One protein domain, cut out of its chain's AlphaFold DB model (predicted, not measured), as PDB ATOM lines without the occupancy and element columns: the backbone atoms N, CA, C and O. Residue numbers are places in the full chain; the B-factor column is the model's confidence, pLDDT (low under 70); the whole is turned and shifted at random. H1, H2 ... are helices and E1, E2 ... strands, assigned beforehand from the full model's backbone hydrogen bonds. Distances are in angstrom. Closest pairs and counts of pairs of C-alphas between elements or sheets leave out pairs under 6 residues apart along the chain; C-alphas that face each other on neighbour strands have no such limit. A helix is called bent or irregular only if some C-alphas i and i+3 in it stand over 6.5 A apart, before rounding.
ATOM      1  N   ARG A  64     -41.501 -29.314  41.892       89.50
ATOM      2  CA  ARG A  64     -41.040 -28.002  41.449       89.50
ATOM      3  C   ARG A  64     -39.576 -27.818  41.824       89.50
ATOM      4  O   ARG A  64     -39.176 -28.124  42.945       89.50
ATOM      5  N   ILE A  65     -38.791 -27.288  40.898       88.75
ATOM      6  CA  ILE A  65     -37.374 -26.996  41.085       88.75
ATOM      7  C   ILE A  65     -37.130 -25.555  40.649       88.75
ATOM      8  O   ILE A  65     -37.256 -25.244  39.468       88.75
ATOM      9  N   ASP A  66     -36.755 -24.697  41.592       87.56
ATOM     10  CA  ASP A  66     -36.285 -23.343  41.313       87.56
ATOM     11  C   ASP A  66     -34.754 -23.349  41.359       87.56
ATOM     12  O   ASP A  66     -34.153 -23.611  42.403       87.56
ATOM     13  N   LEU A  67     -34.129 -23.087  40.214       86.56
ATOM     14  CA  LEU A  67     -32.688 -23.166  40.017       86.56
ATOM     15  C   LEU A  67     -32.122 -21.780  39.698       86.56
ATOM     16  O   LEU A  67     -32.417 -21.224  38.641       86.56
ATOM     17  N   LEU A  68     -31.282 -21.242  40.580       86.19
ATOM     18  CA  LEU A  68     -30.524 -20.013  40.356       86.19
ATOM     19  C   LEU A  68     -29.083 -20.359  39.972       86.19
ATOM     20  O   LEU A  68     -28.335 -20.916  40.775       86.19
ATOM     21  N   LEU A  69     -28.686 -19.995  38.753       83.38
ATOM     22  CA  LEU A  69     -27.328 -20.205  38.250       83.38
ATOM     23  C   LEU A  69     -26.519 -18.907  38.383       83.38
ATOM     24  O   LEU A  69     -26.771 -17.932  37.665       83.38
ATOM     25  N   MET A  70     -25.550 -18.889  39.299       81.31
ATOM     26  CA  MET A  70     -24.632 -17.766  39.499       81.31
ATOM     27  C   MET A  70     -23.412 -17.970  38.615       81.31
ATOM     28  O   MET A  70     -22.603 -18.808  38.949       81.31
ATOM     29  N   ASP A  71     -23.283 -17.246  37.503       70.81
ATOM     30  CA  ASP A  71     -22.063 -17.203  36.670       70.81
ATOM     31  C   ASP A  71     -21.345 -18.562  36.469       70.81
ATOM     32  O   ASP A  71     -20.140 -18.694  36.660       70.81
ATOM     33  N   ALA A  72     -22.112 -19.606  36.129       63.56
ATOM     34  CA  ALA A  72     -21.629 -20.975  35.949       63.56
ATOM     35  C   ALA A  72     -21.653 -21.370  34.456       63.56
ATOM     36  O   ALA A  72     -22.512 -22.158  34.049       63.56
ATOM     37  N   PRO A  73     -20.763 -20.806  33.612       65.75
ATOM     38  CA  PRO A  73     -20.769 -21.043  32.164       65.75
ATOM     39  C   PRO A  73     -20.472 -22.500  31.794       65.75
ATOM     40  O   PRO A  73     -20.865 -22.957  30.723       65.75
ATOM     41  N   ASP A  74     -19.824 -23.236  32.696       69.88
ATOM     42  CA  ASP A  74     -19.333 -24.587  32.437       69.88
ATOM     43  C   ASP A  74     -20.362 -25.688  32.742       69.88
ATOM     44  O   ASP A  74     -20.038 -26.871  32.613       69.88
ATOM     45  N   LEU A  75     -21.583 -25.335  33.167       76.75
ATOM     46  CA  LEU A  75     -22.663 -26.300  33.391       76.75
ATOM     47  C   LEU A  75     -23.357 -26.642  32.075       76.75
ATOM     48  O   LEU A  75     -24.122 -25.852  31.518       76.75
ATOM     49  N   SER A  76     -23.133 -27.863  31.603       79.44
ATOM     50  CA  SER A  76     -23.840 -28.380  30.439       79.44
ATOM     51  C   SER A  76     -25.294 -28.749  30.781       79.44
ATOM     52  O   SER A  76     -25.630 -29.037  31.936       79.44
ATOM     53  N   PRO A  77     -26.189 -28.843  29.780       79.50
ATOM     54  CA  PRO A  77     -27.507 -29.443  29.976       79.50
ATOM     55  C   PRO A  77     -27.452 -30.865  30.550       79.50
ATOM     56  O   PRO A  77     -28.352 -31.257  31.290       79.50
ATOM     57  N   GLY A  78     -26.397 -31.623  30.233       78.81
ATOM     58  CA  GLY A  78     -26.149 -32.946  30.803       78.81
ATOM     59  C   GLY A  78     -25.870 -32.884  32.304       78.81
ATOM     60  O   GLY A  78     -26.510 -33.607  33.063       78.81
ATOM     61  N   ASP A  79     -25.001 -31.968  32.741       79.44
ATOM     62  CA  ASP A  79     -24.711 -31.738  34.165       79.44
ATOM     63  C   ASP A  79     -25.982 -31.377  34.933       79.44
ATOM     64  O   ASP A  79     -26.268 -31.950  35.980       79.44
ATOM     65  N   MET A  80     -26.807 -30.486  34.373       84.06
ATOM     66  CA  MET A  80     -28.073 -30.107  34.998       84.06
ATOM     67  C   MET A  80     -29.033 -31.295  35.129       84.06
ATOM     68  O   MET A  80     -29.717 -31.416  36.141       84.06
ATOM     69  N   GLN A  81     -29.091 -32.207  34.155       84.06
ATOM     70  CA  GLN A  81     -29.920 -33.405  34.305       84.06
ATOM     71  C   GLN A  81     -29.427 -34.305  35.439       84.06
ATOM     72  O   GLN A  81     -30.248 -34.785  36.225       84.06
ATOM     73  N   TRP A  82     -28.116 -34.515  35.537       84.50
ATOM     74  CA  TRP A  82     -27.521 -35.345  36.585       84.50
ATOM     75  C   TRP A  82     -27.555 -34.691  37.961       84.50
ATOM     76  O   TRP A  82     -27.624 -35.396  38.960       84.50
ATOM     77  N   MET A  83     -27.620 -33.364  38.019       89.06
ATOM     78  CA  MET A  83     -27.866 -32.612  39.244       89.06
ATOM     79  C   MET A  83     -29.329 -32.719  39.710       89.06
ATOM     80  O   MET A  83     -29.602 -32.855  40.898       89.06
ATOM     81  N   LEU A  84     -30.300 -32.655  38.793       92.25
ATOM     82  CA  LEU A  84     -31.719 -32.552  39.164       92.25
ATOM     83  C   LEU A  84     -32.425 -33.902  39.340       92.25
ATOM     84  O   LEU A  84     -33.323 -34.023  40.175       92.25
ATOM     85  N   ARG A  85     -32.041 -34.930  38.575       91.38
ATOM     86  CA  ARG A  85     -32.640 -36.275  38.663       91.38
ATOM     87  C   ARG A  85     -32.573 -36.897  40.070       91.38
ATOM     88  O   ARG A  85     -33.599 -37.414  40.512       91.38
ATOM     89  N   PRO A  86     -31.450 -36.823  40.805       92.50
ATOM     90  CA  PRO A  86     -31.323 -37.415  42.138       92.50
ATOM     91  C   PRO A  86     -32.331 -36.850  43.143       92.50
ATOM     92  O   PRO A  86     -32.884 -37.598  43.945       92.50
ATOM     93  N   LEU A  87     -32.639 -35.552  43.043       93.25
ATOM     94  CA  LEU A  87     -33.629 -34.881  43.892       93.25
ATOM     95  C   LEU A  87     -35.002 -35.545  43.774       93.25
ATOM     96  O   LEU A  87     -35.672 -35.822  44.767       93.25
ATOM     97  N   ILE A  88     -35.395 -35.831  42.533       91.19
ATOM     98  CA  ILE A  88     -36.663 -36.474  42.193       91.19
ATOM     99  C   ILE A  88     -36.654 -37.932  42.652       91.19
ATOM    100  O   ILE A  88     -37.632 -38.396  43.223       91.19
ATOM    101  N   MET A  89     -35.543 -38.647  42.458       91.12
ATOM    102  CA  MET A  89     -35.415 -40.043  42.890       91.12
ATOM    103  C   MET A  89     -35.597 -40.187  44.403       91.12
ATOM    104  O   MET A  89     -36.352 -41.051  44.853       91.12
ATOM    105  N   VAL A  90     -34.951 -39.320  45.186       92.50
ATOM    106  CA  VAL A  90     -35.097 -39.285  46.647       92.50
ATOM    107  C   VAL A  90     -36.523 -38.898  47.033       92.50
ATOM    108  O   VAL A  90     -37.160 -39.607  47.809       92.50
ATOM    109  N   ALA A  91     -37.067 -37.837  46.434       91.50
ATOM    110  CA  ALA A  91     -38.438 -37.388  46.658       91.50
ATOM    111  C   ALA A  91     -39.486 -38.480  46.423       91.50
ATOM    112  O   ALA A  91     -40.397 -38.663  47.227       91.50
ATOM    113  N   ASP A  92     -39.377 -39.185  45.304       89.19
ATOM    114  CA  ASP A  92     -40.330 -40.207  44.900       89.19
ATOM    115  C   ASP A  92     -40.187 -41.499  45.697       89.19
ATOM    116  O   ASP A  92     -41.170 -42.220  45.852       89.19
ATOM    117  N   THR A  93     -39.000 -41.769  46.239       88.62
ATOM    118  CA  THR A  93     -38.751 -42.951  47.071       88.62
ATOM    119  C   THR A  93     -39.161 -42.714  48.522       88.62
ATOM    120  O   THR A  93     -39.857 -43.542  49.106       88.62
ATOM    121  N   LEU A  94     -38.760 -41.582  49.110       87.75
ATOM    122  CA  LEU A  94     -39.016 -41.275  50.520       87.75
ATOM    123  C   LEU A  94     -40.404 -40.662  50.747       87.75
ATOM    124  O   LEU A  94     -40.990 -40.824  51.816       87.75
ATOM    125  N   GLU A  95     -40.955 -39.969  49.747       85.31
ATOM    126  CA  GLU A  95     -42.272 -39.328  49.813       85.31
ATOM    127  C   GLU A  95     -43.096 -39.543  48.518       85.31
ATOM    128  O   GLU A  95     -43.498 -38.583  47.839       85.31
ATOM    129  N   PRO A  96     -43.431 -40.804  48.174       82.19
ATOM    130  CA  PRO A  96     -44.067 -41.175  46.901       82.19
ATOM    131  C   PRO A  96     -45.400 -40.466  46.631       82.19
ATOM    132  O   PRO A  96     -45.757 -40.256  45.473       82.19
ATOM    133  N   GLY A  97     -46.112 -40.028  47.671       80.62
ATOM    134  CA  GLY A  97     -47.391 -39.320  47.552       80.62
ATOM    135  C   GLY A  97     -47.318 -37.790  47.586       80.62
ATOM    136  O   GLY A  97     -48.359 -37.153  47.464       80.62
ATOM    137  N   LYS A  98     -46.143 -37.173  47.781       84.19
ATOM    138  CA  LYS A  98     -46.053 -35.722  48.033       84.19
ATOM    139  C   LYS A  98     -45.275 -34.971  46.965       84.19
ATOM    140  O   LYS A  98     -44.182 -35.378  46.573       84.19
ATOM    141  N   SER A  99     -45.825 -33.831  46.551       87.50
ATOM    142  CA  SER A  99     -45.096 -32.838  45.764       87.50
ATOM    143  C   SER A  99     -43.951 -32.239  46.582       87.50
ATOM    144  O   SER A  99     -44.029 -32.133  47.806       87.50
ATOM    145  N   GLN A 100     -42.875 -31.874  45.888       89.25
ATOM    146  CA  GLN A 100     -41.648 -31.357  46.482       89.25
ATOM    147  C   GLN A 100     -41.263 -30.055  45.816       89.25
ATOM    148  O   GLN A 100     -41.385 -29.952  44.597       89.25
ATOM    149  N   HIS A 101     -40.765 -29.101  46.600       90.06
ATOM    150  CA  HIS A 101     -40.197 -27.861  46.087       90.06
ATOM    151  C   HIS A 101     -38.727 -27.774  46.481       90.06
ATOM    152  O   HIS A 101     -38.404 -27.638  47.660       90.06
ATOM    153  N   PHE A 102     -37.852 -27.868  45.487       91.06
ATOM    154  CA  PHE A 102     -36.412 -27.711  45.643       91.06
ATOM    155  C   PHE A 102     -36.015 -26.293  45.244       91.06
ATOM    156  O   PHE A 102     -36.355 -25.846  44.147       91.06
ATOM    157  N   LYS A 103     -35.297 -25.594  46.123       89.31
ATOM    158  CA  LYS A 103     -34.656 -24.309  45.824       89.31
ATOM    159  C   LYS A 103     -33.157 -24.550  45.782       89.31
ATOM    160  O   LYS A 103     -32.611 -25.084  46.743       89.31
ATOM    161  N   ILE A 104     -32.512 -24.199  44.678       90.19
ATOM    162  CA  ILE A 104     -31.105 -24.526  44.447       90.19
ATOM    163  C   ILE A 104     -30.377 -23.280  43.963       90.19
ATOM    164  O   ILE A 104     -30.789 -22.661  42.981       90.19
ATOM    165  N   ILE A 105     -29.277 -22.936  44.624       87.56
ATOM    166  CA  ILE A 105     -28.321 -21.939  44.146       87.56
ATOM    167  C   ILE A 105     -27.045 -22.666  43.756       87.56
ATOM    168  O   ILE A 105     -26.445 -23.362  44.573       87.56
ATOM    169  N   VAL A 106     -26.625 -22.474  42.510       88.25
ATOM    170  CA  VAL A 106     -25.421 -23.092  41.964       88.25
ATOM    171  C   VAL A 106     -24.372 -22.027  41.706       88.25
ATOM    172  O   VAL A 106     -24.631 -21.059  40.988       88.25
ATOM    173  N   HIS A 107     -23.194 -22.226  42.290       87.06
ATOM    174  CA  HIS A 107     -22.048 -21.339  42.195       87.06
ATOM    175  C   HIS A 107     -20.860 -22.059  41.526       87.06
ATOM    176  O   HIS A 107     -20.644 -23.244  41.787       87.06
ATOM    177  N   PRO A 108     -20.078 -21.390  40.657       86.00
ATOM    178  CA  PRO A 108     -18.996 -22.012  39.897       86.00
ATOM    179  C   PRO A 108     -17.854 -22.496  40.788       86.00
ATOM    180  O   PRO A 108     -17.260 -23.531  40.502       86.00
ATOM    181  N   SER A 109     -17.528 -21.739  41.838       85.69
ATOM    182  CA  SER A 109     -16.454 -22.069  42.778       85.69
ATOM    183  C   SER A 109     -16.613 -21.313  44.094       85.69
ATOM    184  O   SER A 109     -16.787 -20.093  44.091       85.69
ATOM    185  N   GLY A 110     -16.542 -22.022  45.216       78.62
ATOM    186  CA  GLY A 110     -16.807 -21.494  46.548       78.62
ATOM    187  C   GLY A 110     -18.281 -21.157  46.771       78.62
ATOM    188  O   GLY A 110     -19.077 -21.087  45.838       78.62
ATOM    189  N   MET A 111     -18.653 -20.913  48.027       76.50
ATOM    190  CA  MET A 111     -20.020 -20.515  48.373       76.50
ATOM    191  C   MET A 111     -20.187 -18.994  48.379       76.50
ATOM    192  O   MET A 111     -19.287 -18.280  48.837       76.50
ATOM    193  N   PRO A 112     -21.345 -18.471  47.942       71.69
ATOM    194  CA  PRO A 112     -21.639 -17.049  48.050       71.69
ATOM    195  C   PRO A 112     -21.797 -16.625  49.519       71.69
ATOM    196  O   PRO A 112     -22.260 -17.389  50.360       71.69
ATOM    197  N   GLN A 113     -21.465 -15.374  49.842       71.19
ATOM    198  CA  GLN A 113     -21.790 -14.781  51.150       71.19
ATOM    199  C   GLN A 113     -23.320 -14.737  51.369       71.19
ATOM    200  O   GLN A 113     -24.041 -14.470  50.405       71.19
ATOM    201  N   PRO A 114     -23.841 -14.946  52.598       69.44
ATOM    202  CA  PRO A 114     -23.130 -15.110  53.878       69.44
ATOM    203  C   PRO A 114     -22.619 -16.537  54.145       69.44
ATOM    204  O   PRO A 114     -22.127 -16.825  55.230       69.44
ATOM    205  N   TYR A 115     -22.745 -17.438  53.173       72.25
ATOM    206  CA  TYR A 115     -22.394 -18.848  53.308       72.25
ATOM    207  C   TYR A 115     -20.919 -19.139  53.027       72.25
ATOM    208  O   TYR A 115     -20.486 -20.281  53.157       72.25
ATOM    209  N   ALA A 116     -20.117 -18.148  52.641       63.44
ATOM    210  CA  ALA A 116     -18.693 -18.365  52.417       63.44
ATOM    211  C   ALA A 116     -17.971 -18.622  53.753       63.44
ATOM    212  O   ALA A 116     -18.215 -17.934  54.742       63.44
ATOM    213  N   GLY A 117     -17.073 -19.611  53.787       60.53
ATOM    214  CA  GLY A 117     -16.354 -19.999  55.012       60.53
ATOM    215  C   GLY A 117     -17.175 -20.841  55.992       60.53
ATOM    216  O   GLY A 117     -16.669 -21.219  57.042       60.53
ATOM    217  N   SER A 118     -18.410 -21.179  55.632       56.66
ATOM    218  CA  SER A 118     -19.245 -22.124  56.373       56.66
ATOM    219  C   SER A 118     -18.610 -23.516  56.461       56.66
ATOM    220  O   SER A 118     -18.818 -24.199  57.446       56.66
ATOM    221  N   GLY A 119     -17.772 -23.914  55.497       56.38
ATOM    222  CA  GLY A 119     -17.279 -25.290  55.390       56.38
ATOM    223  C   GLY A 119     -18.225 -26.174  54.582       56.38
ATOM    224  O   GLY A 119     -18.180 -27.392  54.711       56.38
ATOM    225  N   ILE A 120     -19.105 -25.570  53.768       58.78
ATOM    226  CA  ILE A 120     -19.869 -26.302  52.761       58.78
ATOM    227  C   ILE A 120     -18.909 -26.864  51.724       58.78
ATOM    228  O   ILE A 120     -18.229 -26.098  51.050       58.78
ATOM    229  N   GLY A 121     -18.806 -28.196  51.684       73.75
ATOM    230  CA  GLY A 121     -18.017 -28.936  50.706       73.75
ATOM    231  C   GLY A 121     -18.598 -28.789  49.299       73.75
ATOM    232  O   GLY A 121     -18.699 -27.691  48.766       73.75
ATOM    233  N   ALA A 122     -18.984 -29.901  48.673       85.19
ATOM    234  CA  ALA A 122     -19.512 -29.890  47.305       85.19
ATOM    235  C   ALA A 122     -20.906 -29.241  47.178       85.19
ATOM    236  O   ALA A 122     -21.199 -28.551  46.204       85.19
ATOM    237  N   ALA A 123     -21.765 -29.439  48.168       87.12
ATOM    238  CA  ALA A 123     -23.058 -28.776  48.309       87.12
ATOM    239  C   ALA A 123     -23.440 -28.752  49.786       87.12
ATOM    240  O   ALA A 123     -22.701 -29.331  50.571       87.12
ATOM    241  N   GLY A 124     -24.544 -28.090  50.144       85.69
ATOM    242  CA  GLY A 124     -25.132 -28.146  51.480       85.69
ATOM    243  C   GLY A 124     -26.553 -27.608  51.565       85.69
ATOM    244  O   GLY A 124     -26.906 -26.613  50.923       85.69
ATOM    245  N   TYR A 125     -27.363 -28.263  52.388       86.69
ATOM    246  CA  TYR A 125     -28.735 -27.885  52.687       86.69
ATOM    247  C   TYR A 125     -28.826 -26.910  53.874       86.69
ATOM    248  O   TYR A 125     -28.431 -27.211  55.002       86.69
ATOM    249  N   VAL A 126     -29.413 -25.741  53.623       83.75
ATOM    250  CA  VAL A 126     -29.718 -24.692  54.602       83.75
ATOM    251  C   VAL A 126     -31.172 -24.846  55.045       83.75
ATOM    252  O   VAL A 126     -32.108 -24.494  54.319       83.75
ATOM    253  N   ALA A 127     -31.369 -25.397  56.244       80.00
ATOM    254  CA  ALA A 127     -32.680 -25.807  56.744       80.00
ATOM    255  C   ALA A 127     -33.648 -24.639  56.971       80.00
ATOM    256  O   ALA A 127     -34.839 -24.770  56.681       80.00
ATOM    257  N   GLU A 128     -33.148 -23.503  57.461       77.25
ATOM    258  CA  GLU A 128     -33.946 -22.310  57.749       77.25
ATOM    259  C   GLU A 128     -34.534 -21.687  56.478       77.25
ATOM    260  O   GLU A 128     -35.653 -21.174  56.496       77.25
ATOM    261  N   GLU A 129     -33.799 -21.762  55.367       75.44
ATOM    262  CA  GLU A 129     -34.209 -21.199  54.076       75.44
ATOM    263  C   GLU A 129     -34.828 -22.244  53.136       75.44
ATOM    264  O   GLU A 129     -35.345 -21.893  52.070       75.44
ATOM    265  N   ASN A 130     -34.815 -23.522  53.538       83.56
ATOM    266  CA  ASN A 130     -35.167 -24.672  52.706       83.56
ATOM    267  C   ASN A 130     -34.482 -24.599  51.331       83.56
ATOM    268  O   ASN A 130     -35.134 -24.586  50.282       83.56
ATOM    269  N   LEU A 131     -33.157 -24.487  51.367       86.50
ATOM    270  CA  LEU A 131     -32.323 -24.115  50.233       86.50
ATOM    271  C   LEU A 131     -31.132 -25.066  50.109       86.50
ATOM    272  O   LEU A 131     -30.486 -25.369  51.103       86.50
ATOM    273  N   ILE A 132     -30.815 -25.493  48.890       89.88
ATOM    274  CA  ILE A 132     -29.598 -26.242  48.571       89.88
ATOM    275  C   ILE A 132     -28.599 -25.282  47.920       89.88
ATOM    276  O   ILE A 132     -28.918 -24.607  46.939       89.88
ATOM    277  N   LEU A 133     -27.387 -25.226  48.458       88.00
ATOM    278  CA  LEU A 133     -26.257 -24.487  47.902       88.00
ATOM    279  C   LEU A 133     -25.287 -25.473  47.264       88.00
ATOM    280  O   LEU A 133     -25.006 -26.504  47.861       88.00
ATOM    281  N   VAL A 134     -24.772 -25.175  46.074       89.00
ATOM    282  CA  VAL A 134     -23.905 -26.083  45.307       89.00
ATOM    283  C   VAL A 134     -22.660 -25.346  44.816       89.00
ATOM    284  O   VAL A 134     -22.783 -24.274  44.222       89.00
ATOM    285  N   ASP A 135     -21.485 -25.954  44.992       88.69
ATOM    286  CA  ASP A 135     -20.213 -25.538  44.389       88.69
ATOM    287  C   ASP A 135     -19.793 -26.543  43.313       88.69
ATOM    288  O   ASP A 135     -19.396 -27.678  43.587       88.69
ATOM    289  N   VAL A 136     -19.878 -26.101  42.058       88.88
ATOM    290  CA  VAL A 136     -19.605 -26.927  40.876       88.88
ATOM    291  C   VAL A 136     -18.167 -27.445  40.860       88.88
ATOM    292  O   VAL A 136     -17.942 -28.613  40.530       88.88
ATOM    293  N   ALA A 137     -17.187 -26.607  41.209       87.44
ATOM    294  CA  ALA A 137     -15.784 -27.006  41.228       87.44
ATOM    295  C   ALA A 137     -15.545 -28.089  42.288       87.44
ATOM    296  O   ALA A 137     -14.910 -29.109  42.003       87.44
ATOM    297  N   ALA A 138     -16.114 -27.916  43.480       86.44
ATOM    298  CA  ALA A 138     -16.008 -28.898  44.550       86.44
ATOM    299  C   ALA A 138     -16.667 -30.237  44.169       86.44
ATOM    300  O   ALA A 138     -16.025 -31.277  44.316       86.44
ATOM    301  N   VAL A 139     -17.873 -30.230  43.576       87.44
ATOM    302  CA  VAL A 139     -18.540 -31.451  43.069       87.44
ATOM    303  C   VAL A 139     -17.650 -32.207  42.084       87.44
ATOM    304  O   VAL A 139     -17.465 -33.413  42.227       87.44
ATOM    305  N   ARG A 140     -17.061 -31.513  41.104       86.06
ATOM    306  CA  ARG A 140     -16.237 -32.134  40.051       86.06
ATOM    307  C   ARG A 140     -14.943 -32.753  40.573       86.06
ATOM    308  O   ARG A 140     -14.427 -33.694  39.979       86.06
ATOM    309  N   THR A 141     -14.420 -32.237  41.678       81.75
ATOM    310  CA  THR A 141     -13.195 -32.756  42.310       81.75
ATOM    311  C   THR A 141     -13.458 -33.780  43.414       81.75
ATOM    312  O   THR A 141     -12.517 -34.367  43.948       81.75
ATOM    313  N   MET A 142     -14.725 -34.027  43.752       75.81
ATOM    314  CA  MET A 142     -15.109 -34.942  44.819       75.81
ATOM    315  C   MET A 142     -14.841 -36.401  44.418       75.81
ATOM    316  O   MET A 142     -15.300 -36.846  43.371       75.81
ATOM    317  N   VAL A 143     -14.145 -37.151  45.284       68.81
ATOM    318  CA  VAL A 143     -13.831 -38.592  45.159       68.81
ATOM    319  C   VAL A 143     -13.135 -38.984  43.844       68.81
ATOM    320  O   VAL A 143     -13.685 -38.951  42.737       68.81
ATOM    321  N   ALA A 144     -11.887 -39.435  43.970       63.28
ATOM    322  CA  ALA A 144     -11.155 -40.023  42.856       63.28
ATOM    323  C   ALA A 144     -11.824 -41.336  42.398       63.28
ATOM    324  O   ALA A 144     -12.191 -42.164  43.226       63.28
ATOM    325  N   GLY A 145     -11.969 -41.525  41.082       68.94
ATOM    326  CA  GLY A 145     -12.522 -42.752  40.484       68.94
ATOM    327  C   GLY A 145     -14.026 -42.737  40.194       68.94
ATOM    328  O   GLY A 145     -14.513 -43.628  39.510       68.94
ATOM    329  N   ALA A 146     -14.756 -41.716  40.642       80.25
ATOM    330  CA  ALA A 146     -16.165 -41.536  40.308       80.25
ATOM    331  C   ALA A 146     -16.355 -40.803  38.977       80.25
ATOM    332  O   ALA A 146     -15.621 -39.858  38.679       80.25
ATOM    333  N   SER A 147     -17.371 -41.190  38.206       87.56
ATOM    334  CA  SER A 147     -17.796 -40.400  37.046       87.56
ATOM    335  C   SER A 147     -18.530 -39.124  37.482       87.56
ATOM    336  O   SER A 147     -19.136 -39.077  38.555       87.56
ATOM    337  N   ASP A 148     -18.528 -38.089  36.640       87.62
ATOM    338  CA  ASP A 148     -19.249 -36.841  36.932       87.62
ATOM    339  C   ASP A 148     -20.751 -37.053  37.208       87.62
ATOM    340  O   ASP A 148     -21.246 -36.500  38.194       87.62
ATOM    341  N   PRO A 149     -21.484 -37.900  36.454       89.25
ATOM    342  CA  PRO A 149     -22.864 -38.247  36.790       89.25
ATOM    343  C   PRO A 149     -23.032 -38.832  38.195       89.25
ATOM    344  O   PRO A 149     -23.989 -38.492  38.886       89.25
ATOM    345  N   GLN A 150     -22.104 -39.683  38.643       88.44
ATOM    346  CA  GLN A 150     -22.160 -40.295  39.974       88.44
ATOM    347  C   GLN A 150     -21.850 -39.294  41.084       88.44
ATOM    348  O   GLN A 150     -22.499 -39.331  42.126       88.44
ATOM    349  N   ARG A 151     -20.913 -38.366  40.853       88.62
ATOM    350  CA  ARG A 151     -20.621 -37.269  41.789       88.62
ATOM    351  C   ARG A 151     -21.844 -36.384  41.988       88.62
ATOM    352  O   ARG A 151     -22.254 -36.161  43.124       88.62
ATOM    353  N   TRP A 152     -22.464 -35.947  40.893       91.06
ATOM    354  CA  TRP A 152     -23.716 -35.192  40.939       91.06
ATOM    355  C   TRP A 152     -24.828 -35.977  41.633       91.06
ATOM    356  O   TRP A 152     -25.527 -35.432  42.486       91.06
ATOM    357  N   ALA A 153     -24.957 -37.263  41.310       91.19
ATOM    358  CA  ALA A 153     -25.966 -38.125  41.900       91.19
ATOM    359  C   ALA A 153     -25.817 -38.277  43.408       91.19
ATOM    360  O   ALA A 153     -26.802 -38.126  44.128       91.19
ATOM    361  N   PHE A 154     -24.593 -38.506  43.876       90.19
ATOM    362  CA  PHE A 154     -24.278 -38.583  45.292       90.19
ATOM    363  C   PHE A 154     -24.638 -37.282  46.007       90.19
ATOM    364  O   PHE A 154     -25.453 -37.298  46.927       90.19
ATOM    365  N   VAL A 155     -24.071 -36.158  45.551       90.69
ATOM    366  CA  VAL A 155     -24.207 -34.858  46.221       90.69
ATOM    367  C   VAL A 155     -25.670 -34.447  46.301       90.69
ATOM    368  O   VAL A 155     -26.178 -34.121  47.366       90.69
ATOM    369  N   MET A 156     -26.388 -34.513  45.185       94.00
ATOM    370  CA  MET A 156     -27.755 -34.007  45.151       94.00
ATOM    371  C   MET A 156     -28.728 -34.935  45.885       94.00
ATOM    372  O   MET A 156     -29.670 -34.448  46.502       94.00
ATOM    373  N   ALA A 157     -28.505 -36.254  45.884       93.31
ATOM    374  CA  ALA A 157     -29.303 -37.167  46.703       93.31
ATOM    375  C   ALA A 157     -29.032 -36.997  48.206       93.31
ATOM    376  O   ALA A 157     -29.973 -37.072  49.002       93.31
ATOM    377  N   HIS A 158     -27.780 -36.725  48.588       91.69
ATOM    378  CA  HIS A 158     -27.409 -36.387  49.965       91.69
ATOM    379  C   HIS A 158     -28.194 -35.163  50.443       91.69
ATOM    380  O   HIS A 158     -28.954 -35.246  51.408       91.69
ATOM    381  N   GLU A 159     -28.137 -34.059  49.692       92.38
ATOM    382  CA  GLU A 159     -28.834 -32.822  50.071       92.38
ATOM    383  C   GLU A 159     -30.364 -32.930  49.995       92.38
ATOM    384  O   GLU A 159     -31.079 -32.370  50.828       92.38
ATOM    385  N   ALA A 160     -30.909 -33.697  49.043       93.62
ATOM    386  CA  ALA A 160     -32.345 -33.983  49.007       93.62
ATOM    387  C   ALA A 160     -32.814 -34.761  50.242       93.62
ATOM    388  O   ALA A 160     -33.937 -34.556  50.714       93.62
ATOM    389  N   THR A 161     -31.964 -35.641  50.775       93.12
ATOM    390  CA  THR A 161     -32.270 -36.388  51.998       93.12
ATOM    391  C   THR A 161     -32.307 -35.455  53.201       93.12
ATOM    392  O   THR A 161     -33.258 -35.525  53.976       93.12
ATOM    393  N   HIS A 162     -31.369 -34.508  53.300       90.12
ATOM    394  CA  HIS A 162     -31.408 -33.459  54.324       90.12
ATOM    395  C   HIS A 162     -32.700 -32.639  54.264       90.12
ATOM    396  O   HIS A 162     -33.354 -32.405  55.284       90.12
ATOM    397  N   GLN A 163     -33.161 -32.281  53.065       90.62
ATOM    398  CA  GLN A 163     -34.449 -31.604  52.911       90.62
ATOM    399  C   GLN A 163     -35.639 -32.447  53.406       90.62
ATOM    400  O   GLN A 163     -36.576 -31.923  54.027       90.62
ATOM    401  N   TRP A 164     -35.629 -33.754  53.146       91.56
ATOM    402  CA  TRP A 164     -36.636 -34.667  53.683       91.56
ATOM    403  C   TRP A 164     -36.551 -34.760  55.217       91.56
ATOM    404  O   TRP A 164     -37.565 -34.565  55.893       91.56
ATOM    405  N   GLN A 165     -35.353 -34.946  55.776       89.25
ATOM    406  CA  GLN A 165     -35.095 -35.039  57.219       89.25
ATOM    407  C   GLN A 165     -35.535 -33.778  57.973       89.25
ATOM    408  O   GLN A 165     -36.111 -33.871  59.061       89.25
ATOM    409  N   ASN A 166     -35.353 -32.591  57.389       88.31
ATOM    410  CA  ASN A 166     -35.842 -31.336  57.965       88.31
ATOM    411  C   ASN A 166     -37.361 -31.322  58.135       88.31
ATOM    412  O   ASN A 166     -37.888 -30.955  59.189       88.31
ATOM    413  N   ARG A 167     -38.091 -31.813  57.136       85.50
ATOM    414  CA  ARG A 167     -39.556 -31.853  57.186       85.50
ATOM    415  C   ARG A 167     -40.089 -32.979  58.049       85.50
ATOM    416  O   ARG A 167     -41.084 -32.775  58.743       85.50
ATOM    417  N   ALA A 168     -39.401 -34.118  58.064       86.19
ATOM    418  CA  ALA A 168     -39.658 -35.206  59.000       86.19
ATOM    419  C   ALA A 168     -39.387 -34.798  60.463       86.19
ATOM    420  O   ALA A 168     -39.847 -35.468  61.382       86.19
ATOM    421  N   GLY A 169     -38.694 -33.676  60.691       82.50
ATOM    422  CA  GLY A 169     -38.414 -33.126  62.014       82.50
ATOM    423  C   GLY A 169     -37.078 -33.569  62.607       82.50
ATOM    424  O   GLY A 169     -36.750 -33.131  63.704       82.50
ATOM    425  N   ALA A 170     -36.289 -34.371  61.889       78.56
ATOM    426  CA  ALA A 170     -34.989 -34.869  62.343       78.56
ATOM    427  C   ALA A 170     -33.908 -33.770  62.409       78.56
ATOM    428  O   ALA A 170     -33.002 -33.856  63.235       78.56
ATOM    429  N   LEU A 171     -34.034 -32.711  61.594       72.56
ATOM    430  CA  LEU A 171     -33.145 -31.536  61.618       72.56
ATOM    431  C   LEU A 171     -33.740 -30.312  62.340       72.56
ATOM    432  O   LEU A 171     -33.060 -29.299  62.486       72.56
ATOM    433  N   LYS A 172     -34.990 -30.367  62.830       63.00
ATOM    434  CA  LYS A 172     -35.622 -29.200  63.474       63.00
ATOM    435  C   LYS A 172     -34.857 -28.781  64.731       63.00
ATOM    436  O   LYS A 172     -34.752 -29.544  65.686       63.00
ATOM    437  N   GLY A 173     -34.360 -27.543  64.739       50.91
ATOM    438  CA  GLY A 173     -33.618 -26.973  65.868       50.91
ATOM    439  C   GLY A 173     -32.179 -27.480  66.010       50.91
ATOM    440  O   GLY A 173     -31.490 -27.082  66.949       50.91
ATOM    441  N   ARG A 174     -31.704 -28.322  65.084       53.62
ATOM    442  CA  ARG A 174     -30.296 -28.702  64.969       53.62
ATOM    443  C   ARG A 174     -29.685 -27.881  63.844       53.62
ATOM    444  O   ARG A 174     -30.213 -27.856  62.737       53.62
ATOM    445  N   ARG A 175     -28.544 -27.240  64.106       50.50
ATOM    446  CA  ARG A 175     -27.652 -26.883  63.001       50.50
ATOM    447  C   ARG A 175     -27.215 -28.202  62.388       50.50
ATOM    448  O   ARG A 175     -26.688 -29.042  63.119       50.50
ATOM    449  N   SER A 176     -27.493 -28.400  61.105       49.19
ATOM    450  CA  SER A 176     -26.926 -29.537  60.394       49.19
ATOM    451  C   SER A 176     -25.411 -29.514  60.622       49.19
ATOM    452  O   SER A 176     -24.781 -28.469  60.442       49.19
ATOM    453  N   THR A 177     -24.815 -30.626  61.063       50.94
ATOM    454  CA  THR A 177     -23.349 -30.772  61.197       50.94
ATOM    455  C   THR A 177     -22.685 -30.976  59.841       50.94
ATOM    456  O   THR A 177     -21.610 -31.550  59.731       50.94
ATOM    457  N   PHE A 178     -23.328 -30.441  58.820       48.19
ATOM    458  CA  PHE A 178     -22.962 -30.342  57.432       48.19
ATOM    459  C   PHE A 178     -21.508 -29.835  57.188       48.19
ATOM    460  O   PHE A 178     -20.949 -30.014  56.112       48.19
ATOM    461  N   HIS A 179     -20.845 -29.260  58.202       47.28
ATOM    462  CA  HIS A 179     -19.450 -28.789  58.155       47.28
ATOM    463  C   HIS A 179     -18.420 -29.718  58.817       47.28
ATOM    464  O   HIS A 179     -17.225 -29.426  58.781       47.28
ATOM    465  N   ASP A 180     -18.853 -30.803  59.462       58.66
ATOM    466  CA  ASP A 180     -17.974 -31.733  60.168       58.66
ATOM    467  C   ASP A 180     -17.839 -33.026  59.361       58.66
ATOM    468  O   ASP A 180     -18.707 -33.893  59.383       58.66
ATOM    469  N   SER A 181     -16.722 -33.189  58.653       54.88
ATOM    470  CA  SER A 181     -16.442 -34.430  57.923       54.88
ATOM    471  C   SER A 181     -16.362 -35.658  58.844       54.88
ATOM    472  O   SER A 181     -16.568 -36.778  58.377       54.88
ATOM    473  N   ALA A 182     -16.131 -35.478  60.153       55.69
ATOM    474  CA  ALA A 182     -16.228 -36.552  61.137       55.69
ATOM    475  C   ALA A 182     -17.687 -36.919  61.475       55.69
ATOM    476  O   ALA A 182     -17.936 -38.029  61.960       55.69
ATOM    477  N   ALA A 183     -18.660 -36.047  61.181       58.44
ATOM    478  CA  ALA A 183     -20.082 -36.331  61.354       58.44
ATOM    479  C   ALA A 183     -20.572 -37.427  60.399       58.44
ATOM    480  O   ALA A 183     -21.427 -38.213  60.802       58.44
ATOM    481  N   TYR A 184     -19.961 -37.601  59.219       59.44
ATOM    482  CA  TYR A 184     -20.261 -38.734  58.327       59.44
ATOM    483  C   TYR A 184     -20.024 -40.107  58.974       59.44
ATOM    484  O   TYR A 184     -20.593 -41.102  58.534       59.44
ATOM    485  N   GLY A 185     -19.212 -40.177  60.033       60.62
ATOM    486  CA  GLY A 185     -18.985 -41.402  60.801       60.62
ATOM    487  C   GLY A 185     -19.789 -41.507  62.100       60.62
ATOM    488  O   GLY A 185     -19.669 -42.522  62.785       60.62
ATOM    489  N   ARG A 186     -20.548 -40.473  62.501       70.38
ATOM    490  CA  ARG A 186     -21.132 -40.393  63.858       70.38
ATOM    491  C   ARG A 186     -22.537 -39.811  63.947       70.38
ATOM    492  O   ARG A 186     -23.270 -40.242  64.832       70.38
ATOM    493  N   ASP A 187     -22.915 -38.851  63.103       76.69
ATOM    494  CA  ASP A 187     -24.267 -38.286  63.116       76.69
ATOM    495  C   ASP A 187     -25.207 -39.211  62.329       76.69
ATOM    496  O   ASP A 187     -25.026 -39.371  61.120       76.69
ATOM    497  N   PRO A 188     -26.223 -39.821  62.971       78.88
ATOM    498  CA  PRO A 188     -27.175 -40.682  62.275       78.88
ATOM    499  C   PRO A 188     -27.866 -39.998  61.091       78.88
ATOM    500  O   PRO A 188     -28.189 -40.672  60.116       78.88
ATOM    501  N   VAL A 189     -28.064 -38.676  61.165       84.31
ATOM    502  CA  VAL A 189     -28.694 -37.883  60.099       84.31
ATOM    503  C   VAL A 189     -27.796 -37.838  58.862       84.31
ATOM    504  O   VAL A 189     -28.242 -38.177  57.766       84.31
ATOM    505  N   GLU A 190     -26.512 -37.515  59.047       82.75
ATOM    506  CA  GLU A 190     -25.524 -37.505  57.962       82.75
ATOM    507  C   GLU A 190     -25.262 -38.910  57.417       82.75
ATOM    508  O   GLU A 190     -25.146 -39.074  56.208       82.75
ATOM    509  N   ILE A 191     -25.222 -39.940  58.270       81.31
ATOM    510  CA  ILE A 191     -25.033 -41.337  57.842       81.31
ATOM    511  C   ILE A 191     -26.181 -41.797  56.936       81.31
ATOM    512  O   ILE A 191     -25.952 -42.510  55.957       81.31
ATOM    513  N   GLU A 192     -27.423 -41.431  57.257       85.19
ATOM    514  CA  GLU A 192     -28.581 -41.765  56.429       85.19
ATOM    515  C   GLU A 192     -28.535 -41.039  55.080       85.19
ATOM    516  O   GLU A 192     -28.620 -41.701  54.042       85.19
ATOM    517  N   ALA A 193     -28.334 -39.716  55.089       88.12
ATOM    518  CA  ALA A 193     -28.186 -38.916  53.873       88.12
ATOM    519  C   ALA A 193     -27.066 -39.459  52.979       88.12
ATOM    520  O   ALA A 193     -27.260 -39.669  51.781       88.12
ATOM    521  N   TYR A 194     -25.949 -39.832  53.596       85.25
ATOM    522  CA  TYR A 194     -24.795 -40.404  52.928       85.25
ATOM    523  C   TYR A 194     -25.086 -41.777  52.308       85.25
ATOM    524  O   TYR A 194     -24.742 -42.030  51.152       85.25
ATOM    525  N   ARG A 195     -25.762 -42.676  53.036       84.69
ATOM    526  CA  ARG A 195     -26.159 -43.997  52.510       84.69
ATOM    527  C   ARG A 195     -27.110 -43.872  51.327       84.69
ATOM    528  O   ARG A 195     -26.977 -44.629  50.366       84.69
ATOM    529  N   ILE A 196     -28.049 -42.929  51.387       89.44
ATOM    530  CA  ILE A 196     -28.959 -42.641  50.277       89.44
ATOM    531  C   ILE A 196     -28.191 -42.037  49.096       89.44
ATOM    532  O   ILE A 196     -28.388 -42.481  47.966       89.44
ATOM    533  N   GLY A 197     -27.259 -41.118  49.355       89.94
ATOM    534  CA  GLY A 197     -26.337 -40.576  48.357       89.94
ATOM    535  C   GLY A 197     -25.590 -41.674  47.601       89.94
ATOM    536  O   GLY A 197     -25.655 -41.736  46.373       89.94
ATOM    537  N   LEU A 198     -24.943 -42.598  48.324       87.06
ATOM    538  CA  LEU A 198     -24.239 -43.746  47.738       87.06
ATOM    539  C   LEU A 198     -25.172 -44.637  46.910       87.06
ATOM    540  O   LEU A 198     -24.824 -45.053  45.807       87.06
ATOM    541  N   ALA A 199     -26.360 -44.928  47.432       87.75
ATOM    542  CA  ALA A 199     -27.358 -45.747  46.761       87.75
ATOM    543  C   ALA A 199     -27.823 -45.148  45.424       87.75
ATOM    544  O   ALA A 199     -27.927 -45.867  44.427       87.75
ATOM    545  N   VAL A 200     -28.101 -43.844  45.399       90.19
ATOM    546  CA  VAL A 200     -28.532 -43.130  44.191       90.19
ATOM    547  C   VAL A 200     -27.378 -42.999  43.200       90.19
ATOM    548  O   VAL A 200     -27.580 -43.250  42.015       90.19
ATOM    549  N   ALA A 201     -26.167 -42.692  43.671       89.50
ATOM    550  CA  ALA A 201     -24.973 -42.663  42.830       89.50
ATOM    551  C   ALA A 201     -24.708 -44.017  42.171       89.50
ATOM    552  O   ALA A 201     -24.461 -44.083  40.970       89.50
ATOM    553  N   ASN A 202     -24.844 -45.107  42.924       87.06
ATOM    554  CA  ASN A 202     -24.689 -46.445  42.377       87.06
ATOM    555  C   ASN A 202     -25.807 -46.812  41.399       87.06
ATOM    556  O   ASN A 202     -25.554 -47.607  40.504       87.06
ATOM    557  N   ALA A 203     -27.014 -46.250  41.510       86.75
ATOM    558  CA  ALA A 203     -28.080 -46.468  40.526       86.75
ATOM    559  C   ALA A 203     -27.801 -45.792  39.166       86.75
ATOM    560  O   ALA A 203     -28.457 -46.120  38.174       86.75
ATOM    561  N   VAL A 204     -26.840 -44.863  39.100       85.06
ATOM    562  CA  VAL A 204     -26.363 -44.283  37.840       85.06
ATOM    563  C   VAL A 204     -25.401 -45.262  37.155       85.06
ATOM    564  O   VAL A 204     -24.503 -45.784  37.817       85.06
ATOM    565  N   PRO A 205     -25.542 -45.506  35.836       78.94
ATOM    566  CA  PRO A 205     -24.619 -46.369  35.104       78.94
ATOM    567  C   PRO A 205     -23.160 -45.911  35.237       78.94
ATOM    568  O   PRO A 205     -22.842 -44.753  34.968       78.94
ATOM    569  N   GLY A 206     -22.279 -46.836  35.613       75.25
ATOM    570  CA  GLY A 206     -20.855 -46.592  35.818       75.25
ATOM    571  C   GLY A 206     -20.230 -47.666  36.705       75.25
ATOM    572  O   GLY A 206     -20.922 -48.580  37.162       75.25
ATOM    573  N   ASP A 207     -18.926 -47.549  36.950       76.75
ATOM    574  CA  ASP A 207     -18.244 -48.382  37.939       76.75
ATOM    575  C   ASP A 207     -18.844 -48.142  39.322       76.75
ATOM    576  O   ASP A 207     -19.295 -47.040  39.624       76.75
ATOM    577  N   ALA A 208     -18.863 -49.167  40.171       72.50
ATOM    578  CA  ALA A 208     -19.403 -49.017  41.514       72.50
ATOM    579  C   ALA A 208     -18.702 -47.858  42.246       72.50
ATOM    580  O   ALA A 208     -17.478 -47.821  42.378       72.50
ATOM    581  N   PHE A 209     -19.502 -46.901  42.703       72.75
ATOM    582  CA  PHE A 209     -19.067 -45.789  43.519       72.75
ATOM    583  C   PHE A 209     -18.878 -46.297  44.948       72.75
ATOM    584  O   PHE A 209     -19.825 -46.702  45.633       72.75
ATOM    585  N   TYR A 210     -17.619 -46.293  45.372       69.12
ATOM    586  CA  TYR A 210     -17.207 -46.555  46.741       69.12
ATOM    587  C   TYR A 210     -16.739 -45.248  47.347       69.12
ATOM    588  O   TYR A 210     -16.061 -44.456  46.689       69.12
ATOM    589  N   TRP A 211     -17.048 -45.051  48.618       65.56
ATOM    590  CA  TRP A 211     -16.498 -43.933  49.359       65.56
ATOM    591  C   TRP A 211     -15.660 -44.451  50.512       65.56
ATOM    592  O   TRP A 211     -16.075 -45.343  51.247       65.56
ATOM    593  N   ILE A 212     -14.479 -43.865  50.674       63.72
ATOM    594  CA  ILE A 212     -13.573 -44.160  51.777       63.72
ATOM    595  C   ILE A 212     -13.684 -43.008  52.774       63.72
ATOM    596  O   ILE A 212     -13.415 -41.858  52.426       63.72
ATOM    597  N   ASP A 213     -14.151 -43.294  53.988       60.12
ATOM    598  CA  ASP A 213     -14.277 -42.266  55.024       60.12
ATOM    599  C   ASP A 213     -12.908 -41.786  55.541       60.12
ATOM    600  O   ASP A 213     -11.852 -42.315  55.190       60.12
ATOM    601  N   ALA A 214     -12.920 -40.776  56.415       49.94
ATOM    602  CA  ALA A 214     -11.706 -40.222  57.021       49.94
ATOM    603  C   ALA A 214     -10.906 -41.239  57.870       49.94
ATOM    604  O   ALA A 214      -9.763 -40.967  58.235       49.94
ATOM    605  N   HIS A 215     -11.488 -42.399  58.189       55.03
ATOM    606  CA  HIS A 215     -10.855 -43.494  58.921       55.03
ATOM    607  C   HIS A 215     -10.354 -44.617  58.000       55.03
ATOM    608  O   HIS A 215      -9.846 -45.625  58.490       55.03
ATOM    609  N   GLY A 216     -10.466 -44.459  56.678       57.22
ATOM    610  CA  GLY A 216     -10.054 -45.469  55.708       57.22
ATOM    611  C   GLY A 216     -11.068 -46.600  55.520       57.22
ATOM    612  O   GLY A 216     -10.756 -47.585  54.850       57.22
ATOM    613  N   THR A 217     -12.274 -46.490  56.083       67.25
ATOM    614  CA  THR A 217     -13.320 -47.504  55.914       67.25
ATOM    615  C   THR A 217     -14.020 -47.292  54.581       67.25
ATOM    616  O   THR A 217     -14.531 -46.205  54.307       67.25
ATOM    617  N   SER A 218     -14.057 -48.339  53.754       63.03
ATOM    618  CA  SER A 218     -14.825 -48.330  52.510       63.03
ATOM    619  C   SER A 218     -16.298 -48.579  52.810       63.03
ATOM    620  O   SER A 218     -16.676 -49.614  53.364       63.03
ATOM    621  N   HIS A 219     -17.133 -47.623  52.429       64.75
ATOM    622  CA  HIS A 219     -18.578 -47.713  52.495       64.75
ATOM    623  C   HIS A 219     -19.110 -48.073  51.116       64.75
ATOM    624  O   HIS A 219     -18.869 -47.375  50.128       64.75
ATOM    625  N   PHE A 220     -19.864 -49.166  51.070       65.75
ATOM    626  CA  PHE A 220     -20.578 -49.613  49.886       65.75
ATOM    627  C   PHE A 220     -22.076 -49.598  50.176       65.75
ATOM    628  O   PHE A 220     -22.537 -50.262  51.105       65.75
ATOM    629  N   ALA A 221     -22.839 -48.861  49.370       62.94
ATOM    630  CA  ALA A 221     -24.287 -49.010  49.333       62.94
ATOM    631  C   ALA A 221     -24.652 -49.754  48.042       62.94
ATOM    632  O   ALA A 221     -24.469 -49.187  46.960       62.94
ATOM    633  N   PRO A 222     -25.142 -51.005  48.116       62.38
ATOM    634  CA  PRO A 222     -25.616 -51.703  46.929       62.38
ATOM    635  C   PRO A 222     -26.742 -50.899  46.286       62.38
ATOM    636  O   PRO A 222     -27.534 -50.284  46.999       62.38
ATOM    637  N   GLN A 223     -26.821 -50.932  44.954       64.81
ATOM    638  CA  GLN A 223     -27.881 -50.282  44.180       64.81
ATOM    639  C   GLN A 223     -29.259 -50.704  44.705       64.81
ATOM    640  O   GLN A 223     -29.657 -51.858  44.510       64.81
ATOM    641  N   PRO A 224     -30.027 -49.824  45.365       65.81
ATOM    642  CA  PRO A 224     -31.345 -50.215  45.821       65.81
ATOM    643  C   PRO A 224     -32.284 -50.274  44.623       65.81
ATOM    644  O   PRO A 224     -32.383 -49.320  43.848       65.81
ATOM    645  N   ASN A 225     -33.037 -51.369  44.532       66.38
ATOM    646  CA  ASN A 225     -34.104 -51.553  43.550       66.38
ATOM    647  C   ASN A 225     -35.021 -50.313  43.369       66.38
ATOM    648  O   ASN A 225     -35.250 -49.932  42.220       66.38
ATOM    649  N   PRO A 226     -35.486 -49.604  44.427       76.75
ATOM    650  CA  PRO A 226     -36.345 -48.431  44.224       76.75
ATOM    651  C   PRO A 226     -35.683 -47.309  43.413       76.75
ATOM    652  O   PRO A 226     -36.341 -46.688  42.585       76.75
ATOM    653  N   TYR A 227     -34.381 -47.072  43.589       84.00
ATOM    654  CA  TYR A 227     -33.677 -46.034  42.836       84.00
ATOM    655  C   TYR A 227     -33.383 -46.477  41.402       84.00
ATOM    656  O   TYR A 227     -33.525 -45.677  40.481       84.00
ATOM    657  N   LEU A 228     -33.067 -47.757  41.181       78.44
ATOM    658  CA  LEU A 228     -32.905 -48.305  39.829       78.44
ATOM    659  C   LEU A 228     -34.176 -48.154  38.988       78.44
ATOM    660  O   LEU A 228     -34.100 -47.743  37.830       78.44
ATOM    661  N   ALA A 229     -35.346 -48.407  39.580       78.62
ATOM    662  CA  ALA A 229     -36.631 -48.239  38.904       78.62
ATOM    663  C   ALA A 229     -36.891 -46.788  38.451       78.62
ATOM    664  O   ALA A 229     -37.613 -46.560  37.480       78.62
ATOM    665  N   LEU A 230     -36.295 -45.805  39.133       79.19
ATOM    666  CA  LEU A 230     -36.464 -44.378  38.848       79.19
ATOM    667  C   LEU A 230     -35.324 -43.787  38.003       79.19
ATOM    668  O   LEU A 230     -35.497 -42.718  37.420       79.19
ATOM    669  N   ALA A 231     -34.181 -44.471  37.888       76.94
ATOM    670  CA  ALA A 231     -32.986 -43.959  37.214       76.94
ATOM    671  C   ALA A 231     -33.205 -43.654  35.718       76.94
ATOM    672  O   ALA A 231     -32.548 -42.767  35.166       76.94
ATOM    673  N   GLY A 232     -34.141 -44.359  35.070       74.88
ATOM    674  CA  GLY A 232     -34.513 -44.165  33.665       74.88
ATOM    675  C   GLY A 232     -35.534 -43.050  33.405       74.88
ATOM    676  O   GLY A 232     -35.799 -42.737  32.246       74.88
ATOM    677  N   LEU A 233     -36.118 -42.447  34.446       73.25
ATOM    678  CA  LEU A 233     -37.135 -41.406  34.282       73.25
ATOM    679  C   LEU A 233     -36.504 -40.052  33.945       73.25
ATOM    680  O   LEU A 233     -35.470 -39.667  34.500       73.25
ATOM    681  N   SER A 234     -37.150 -39.293  33.053       80.81
ATOM    682  CA  SER A 234     -36.684 -37.945  32.725       80.81
ATOM    683  C   SER A 234     -37.144 -36.923  33.768       80.81
ATOM    684  O   SER A 234     -38.258 -36.983  34.296       80.81
ATOM    685  N   VAL A 235     -36.283 -35.938  34.040       81.06
ATOM    686  CA  VAL A 235     -36.580 -34.825  34.958       81.06
ATOM    687  C   VAL A 235     -37.834 -34.079  34.496       81.06
ATOM    688  O   VAL A 235     -38.705 -33.765  35.300       81.06
ATOM    689  N   GLN A 236     -37.970 -33.861  33.188       80.00
ATOM    690  CA  GLN A 236     -39.049 -33.089  32.569       80.00
ATOM    691  C   GLN A 236     -40.425 -33.760  32.695       80.00
ATOM    692  O   GLN A 236     -41.445 -33.070  32.684       80.00
ATOM    693  N   GLN A 237     -40.469 -35.091  32.823       80.44
ATOM    694  CA  GLN A 237     -41.708 -35.832  33.075       80.44
ATOM    695  C   GLN A 237     -42.178 -35.690  34.529       80.44
ATOM    696  O   GLN A 237     -43.379 -35.725  34.800       80.44
ATOM    697  N   ARG A 238     -41.242 -35.518  35.471       82.50
ATOM    698  CA  ARG A 238     -41.502 -35.586  36.916       82.50
ATOM    699  C   ARG A 238     -41.484 -34.231  37.616       82.50
ATOM    700  O   ARG A 238     -42.071 -34.122  38.692       82.50
ATOM    701  N   ALA A 239     -40.878 -33.206  37.024       80.31
ATOM    702  CA  ALA A 239     -40.729 -31.897  37.646       80.31
ATOM    703  C   ALA A 239     -40.933 -30.718  36.681       80.31
ATOM    704  O   ALA A 239     -40.568 -30.767  35.506       80.31
ATOM    705  N   GLU A 240     -41.474 -29.626  37.218       82.88
ATOM    706  CA  GLU A 240     -41.371 -28.280  36.659       82.88
ATOM    707  C   GLU A 240     -40.049 -27.656  37.090       82.88
ATOM    708  O   GLU A 240     -39.773 -27.543  38.284       82.88
ATOM    709  N   VAL A 241     -39.229 -27.250  36.119       80.31
ATOM    710  CA  VAL A 241     -37.922 -26.640  36.375       80.31
ATOM    711  C   VAL A 241     -37.960 -25.180  35.942       80.31
ATOM    712  O   VAL A 241     -38.100 -24.879  34.757       80.31
ATOM    713  N   PHE A 242     -37.813 -24.277  36.907       80.88
ATOM    714  CA  PHE A 242     -37.706 -22.840  36.705       80.88
ATOM    715  C   PHE A 242     -36.242 -22.437  36.833       80.88
ATOM    716  O   PHE A 242     -35.679 -22.439  37.924       80.88
ATOM    717  N   ILE A 243     -35.617 -22.095  35.707       75.19
ATOM    718  CA  ILE A 243     -34.216 -21.675  35.675       75.19
ATOM    719  C   ILE A 243     -34.160 -20.149  35.679       75.19
ATOM    720  O   ILE A 243     -34.574 -19.496  34.720       75.19
ATOM    721  N   GLN A 244     -33.614 -19.579  36.745       72.38
ATOM    722  CA  GLN A 244     -33.223 -18.178  36.813       72.38
ATOM    723  C   GLN A 244     -31.750 -18.085  36.406       72.38
ATOM    724  O   GLN A 244     -30.840 -18.359  37.189       72.38
ATOM    725  N   ALA A 245     -31.521 -17.777  35.131       60.66
ATOM    726  CA  ALA A 245     -30.186 -17.735  34.551       60.66
ATOM    727  C   ALA A 245     -29.520 -16.361  34.728       60.66
ATOM    728  O   ALA A 245     -30.152 -15.321  34.553       60.66
ATOM    729  N   GLN A 246     -28.211 -16.399  34.989       54.12
ATOM    730  CA  GLN A 246     -27.253 -15.307  34.798       54.12
ATOM    731  C   GLN A 246     -27.527 -14.044  35.597       54.12
ATOM    732  O   GLN A 246     -27.978 -13.007  35.104       54.12
ATOM    733  N   THR A 247     -27.139 -14.107  36.862       51.12
ATOM    734  CA  THR A 247     -27.013 -12.915  37.684       51.12
ATOM    735  C   THR A 247     -25.580 -12.828  38.176       51.12
ATOM    736  O   THR A 247     -25.001 -13.822  38.610       51.12
ATOM    737  N   THR A 248     -24.980 -11.641  38.070       54.41
ATOM    738  CA  THR A 248     -23.693 -11.380  38.721       54.41
ATOM    739  C   THR A 248     -23.833 -11.691  40.216       54.41
ATOM    740  O   THR A 248     -24.938 -11.532  40.750       54.41
ATOM    741  N   PRO A 249     -22.761 -12.073  40.937       51.19
ATOM    742  CA  PRO A 249     -22.852 -12.466  42.347       51.19
ATOM    743  C   PRO A 249     -23.649 -11.491  43.230       51.19
ATOM    744  O   PRO A 249     -24.405 -11.886  44.116       51.19
ATOM    745  N   ARG A 250     -23.559 -10.193  42.918       51.41
ATOM    746  CA  ARG A 250     -24.285  -9.113  43.600       51.41
ATOM    747  C   ARG A 250     -25.796  -9.109  43.330       51.41
ATOM    748  O   ARG A 250     -26.570  -8.782  44.225       51.41
ATOM    749  N   ARG A 251     -26.228  -9.453  42.115       51.50
ATOM    750  CA  ARG A 251     -27.646  -9.524  41.727       51.50
ATOM    751  C   ARG A 251     -28.275 -10.856  42.147       51.50
ATOM    752  O   ARG A 251     -29.439 -10.864  42.531       51.50
ATOM    753  N   ALA A 252     -27.486 -11.930  42.176       55.22
ATOM    754  CA  ALA A 252     -27.890 -13.229  42.707       55.22
ATOM    755  C   ALA A 252     -28.282 -13.154  44.186       55.22
ATOM    756  O   ALA A 252     -29.299 -13.710  44.570       55.22
ATOM    757  N   LEU A 253     -27.529 -12.408  45.005       55.50
ATOM    758  CA  LEU A 253     -27.839 -12.239  46.429       55.50
ATOM    759  C   LEU A 253     -29.183 -11.528  46.664       55.50
ATOM    760  O   LEU A 253     -29.929 -11.884  47.574       55.50
ATOM    761  N   HIS A 254     -29.503 -10.525  45.842       58.28
ATOM    762  CA  HIS A 254     -30.800  -9.851  45.902       58.28
ATOM    763  C   HIS A 254     -31.937 -10.770  45.450       58.28
ATOM    764  O   HIS A 254     -32.958 -10.841  46.123       58.28
ATOM    765  N   LEU A 255     -31.735 -11.534  44.376       55.91
ATOM    766  CA  LEU A 255     -32.739 -12.478  43.888       55.91
ATOM    767  C   LEU A 255     -32.926 -13.676  44.814       55.91
ATOM    768  O   LEU A 255     -34.055 -14.109  44.981       55.91
ATOM    769  N   ALA A 256     -31.874 -14.175  45.463       55.47
ATOM    770  CA  ALA A 256     -31.974 -15.210  46.487       55.47
ATOM    771  C   ALA A 256     -32.838 -14.725  47.659       55.47
ATOM    772  O   ALA A 256     -33.755 -15.428  48.079       55.47
ATOM    773  N   LYS A 257     -32.635 -13.478  48.112       57.19
ATOM    774  CA  LYS A 257     -33.521 -12.837  49.095       57.19
ATOM    775  C   LYS A 257     -34.961 -12.741  48.588       57.19
ATOM    776  O   LYS A 257     -35.874 -13.093  49.327       57.19
ATOM    777  N   ASP A 258     -35.185 -12.350  47.338       56.00
ATOM    778  CA  ASP A 258     -36.534 -12.271  46.758       56.00
ATOM    779  C   ASP A 258     -37.182 -13.659  46.548       56.00
ATOM    780  O   ASP A 258     -38.398 -13.805  46.684       56.00
ATOM    781  N   LEU A 259     -36.398 -14.710  46.292       55.53
ATOM    782  CA  LEU A 259     -36.841 -16.109  46.185       55.53
ATOM    783  C   LEU A 259     -37.232 -16.699  47.554       55.53
ATOM    784  O   LEU A 259     -38.075 -17.596  47.651       55.53
ATOM    785  N   VAL A 260     -36.625 -16.185  48.624       54.12
ATOM    786  CA  VAL A 260     -36.990 -16.482  50.015       54.12
ATOM    787  C   VAL A 260     -38.230 -15.673  50.429       54.12
ATOM    788  O   VAL A 260     -39.151 -16.224  51.035       54.12
ATOM    789  N   LEU A 261     -38.312 -14.394  50.047       48.34
ATOM    790  CA  LEU A 261     -39.397 -13.482  50.433       48.34
ATOM    791  C   LEU A 261     -40.701 -13.678  49.638       48.34
ATOM    792  O   LEU A 261     -41.784 -13.492  50.192       48.34
ATOM    793  N   SER A 262     -40.643 -14.079  48.366       46.97
ATOM    794  CA  SER A 262     -41.843 -14.313  47.538       46.97
ATOM    795  C   SER A 262     -42.696 -15.494  48.019       46.97
ATOM    796  O   SER A 262     -43.898 -15.507  47.770       46.97
ATOM    797  N   SER A 263     -42.123 -16.429  48.786       43.25
ATOM    798  CA  SER A 263     -42.854 -17.531  49.432       43.25
ATOM    799  C   SER A 263     -43.593 -17.161  50.726       43.25
ATOM    800  O   SER A 263     -44.270 -18.010  51.285       43.25
TER     801      SER A 263
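AT A GLANCE: This is residues 64 to 263 of the 266 residues of an uncharacterized protein of Sphingobacteriales bacterium (UniProt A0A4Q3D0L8). A twisted sheet of five strands forms the middle layer of a compact domain, with H1 and H3 packed on one face and H7 alone over the other. H4 packs on H3 on the side away from the sheet, H5 packs on H1 and H4, and short H6 sits on H1 just before the edge strand E5. The printed part has 200 residues, with seven named helices and five named strands in the order E1 H1 E2 E3 E4 H2 H3 H4 H5 H6 E5 H7; its class is mixed, helices and strands. The mixed sheet runs E3 E4 E2 E1 E5, with E3 antiparallel to E4 and the other neighbours parallel. The radius of gyration of the C-alphas is 15.7 A and the outline is rounded, spanning 42 by 36 by 34 A.

HOW THE PARTS SIT: E1, residues 64 to 69, is an inner strand. H1, residues 77 to 94, follows; it is on the sheet at a height of 9.5 A, and on the local plane it runs slantwise to E1 at 35 degrees. E2, residues 101 to 107, is parallel to E1, with N 66 and O 102 2.8 A apart, within hydrogen-bond range. E1, H1 and E2 form a strand-helix-strand unit, two parallel neighbour strands with a helix between them, and its crossover is left-handed. E3, residues 123 to 126, and E4, residues 131 to 135, form a hairpin, with N 124 and O 133 2.8 A apart. E4 is parallel to E2, with N 107 and O 134 2.8 A apart. H2, residues 136 to 141, only grazes the sheet, with its residues 136 to 139. H3, residues 148 to 168, is on the same face as H1, at a height of 8.6 A, and on the local plane it runs along E4 at 23 degrees. H3 touches H1, closest at the C-alphas of Pro 86 and Ala 157, 5.0 A apart; their tilt of 37 degrees, the same way, is only just steep. H4, residues 188 to 203, is not on the sheet and forms a helical hairpin with H3, closest at the C-alphas of Phe 154 and Gly 197, 4.2 A apart. H5, residues 225 to 231, touches H1, closest at the C-alphas of Met 89 and Leu 230, 6.0 A apart. H6, residues 235 to 238, also touches H1, the hub, which touches four helices. E5, residues 239 to 245, is an edge strand parallel to E1, with N 67 and O 242 2.8 A apart. H7, residues 249 to 263, is on the opposite face, at a height of 9.7 A, and touches no helix. Every O i to N i+4 pair is within hydrogen-bond range in H2, H3 and H4, against 11 of 14 in H1, 2 of 3 in H5 and 9 of 11 in H7; H6 is too short for such a pair.

IN THESE COORDINATES: E1 begins at C-alpha 64, (-41.040, -28.002, 41.449). H1 is 26.4 A long and only just irregular, C-alphas 83 and 86 being 6.6 A apart. E2 measures 19.7 A, H3 30.1 A, H4 22.5 A and E5 17.9 A. H3 begins at C-alpha 148, (-19.249, -36.841, 36.932). H7 is 21.8 A long and ends at C-alpha 263, (-42.854, -17.531, 49.432).

THE WHOLE: The two C-alphas farthest apart, those of Gly 216 and Ser 262, are 45.3 A apart. The printed part has no cut. The links E2 to E3, H3 to H4 and H4 to H5 are long; in the last, residues 211 to 212 pair with residues 218 to 219, antiparallel. The mean pLDDT of the printed part is 76.4, with 61 residues under 70, among them residues 172 to 185, 210 to 225 and 245 to 263.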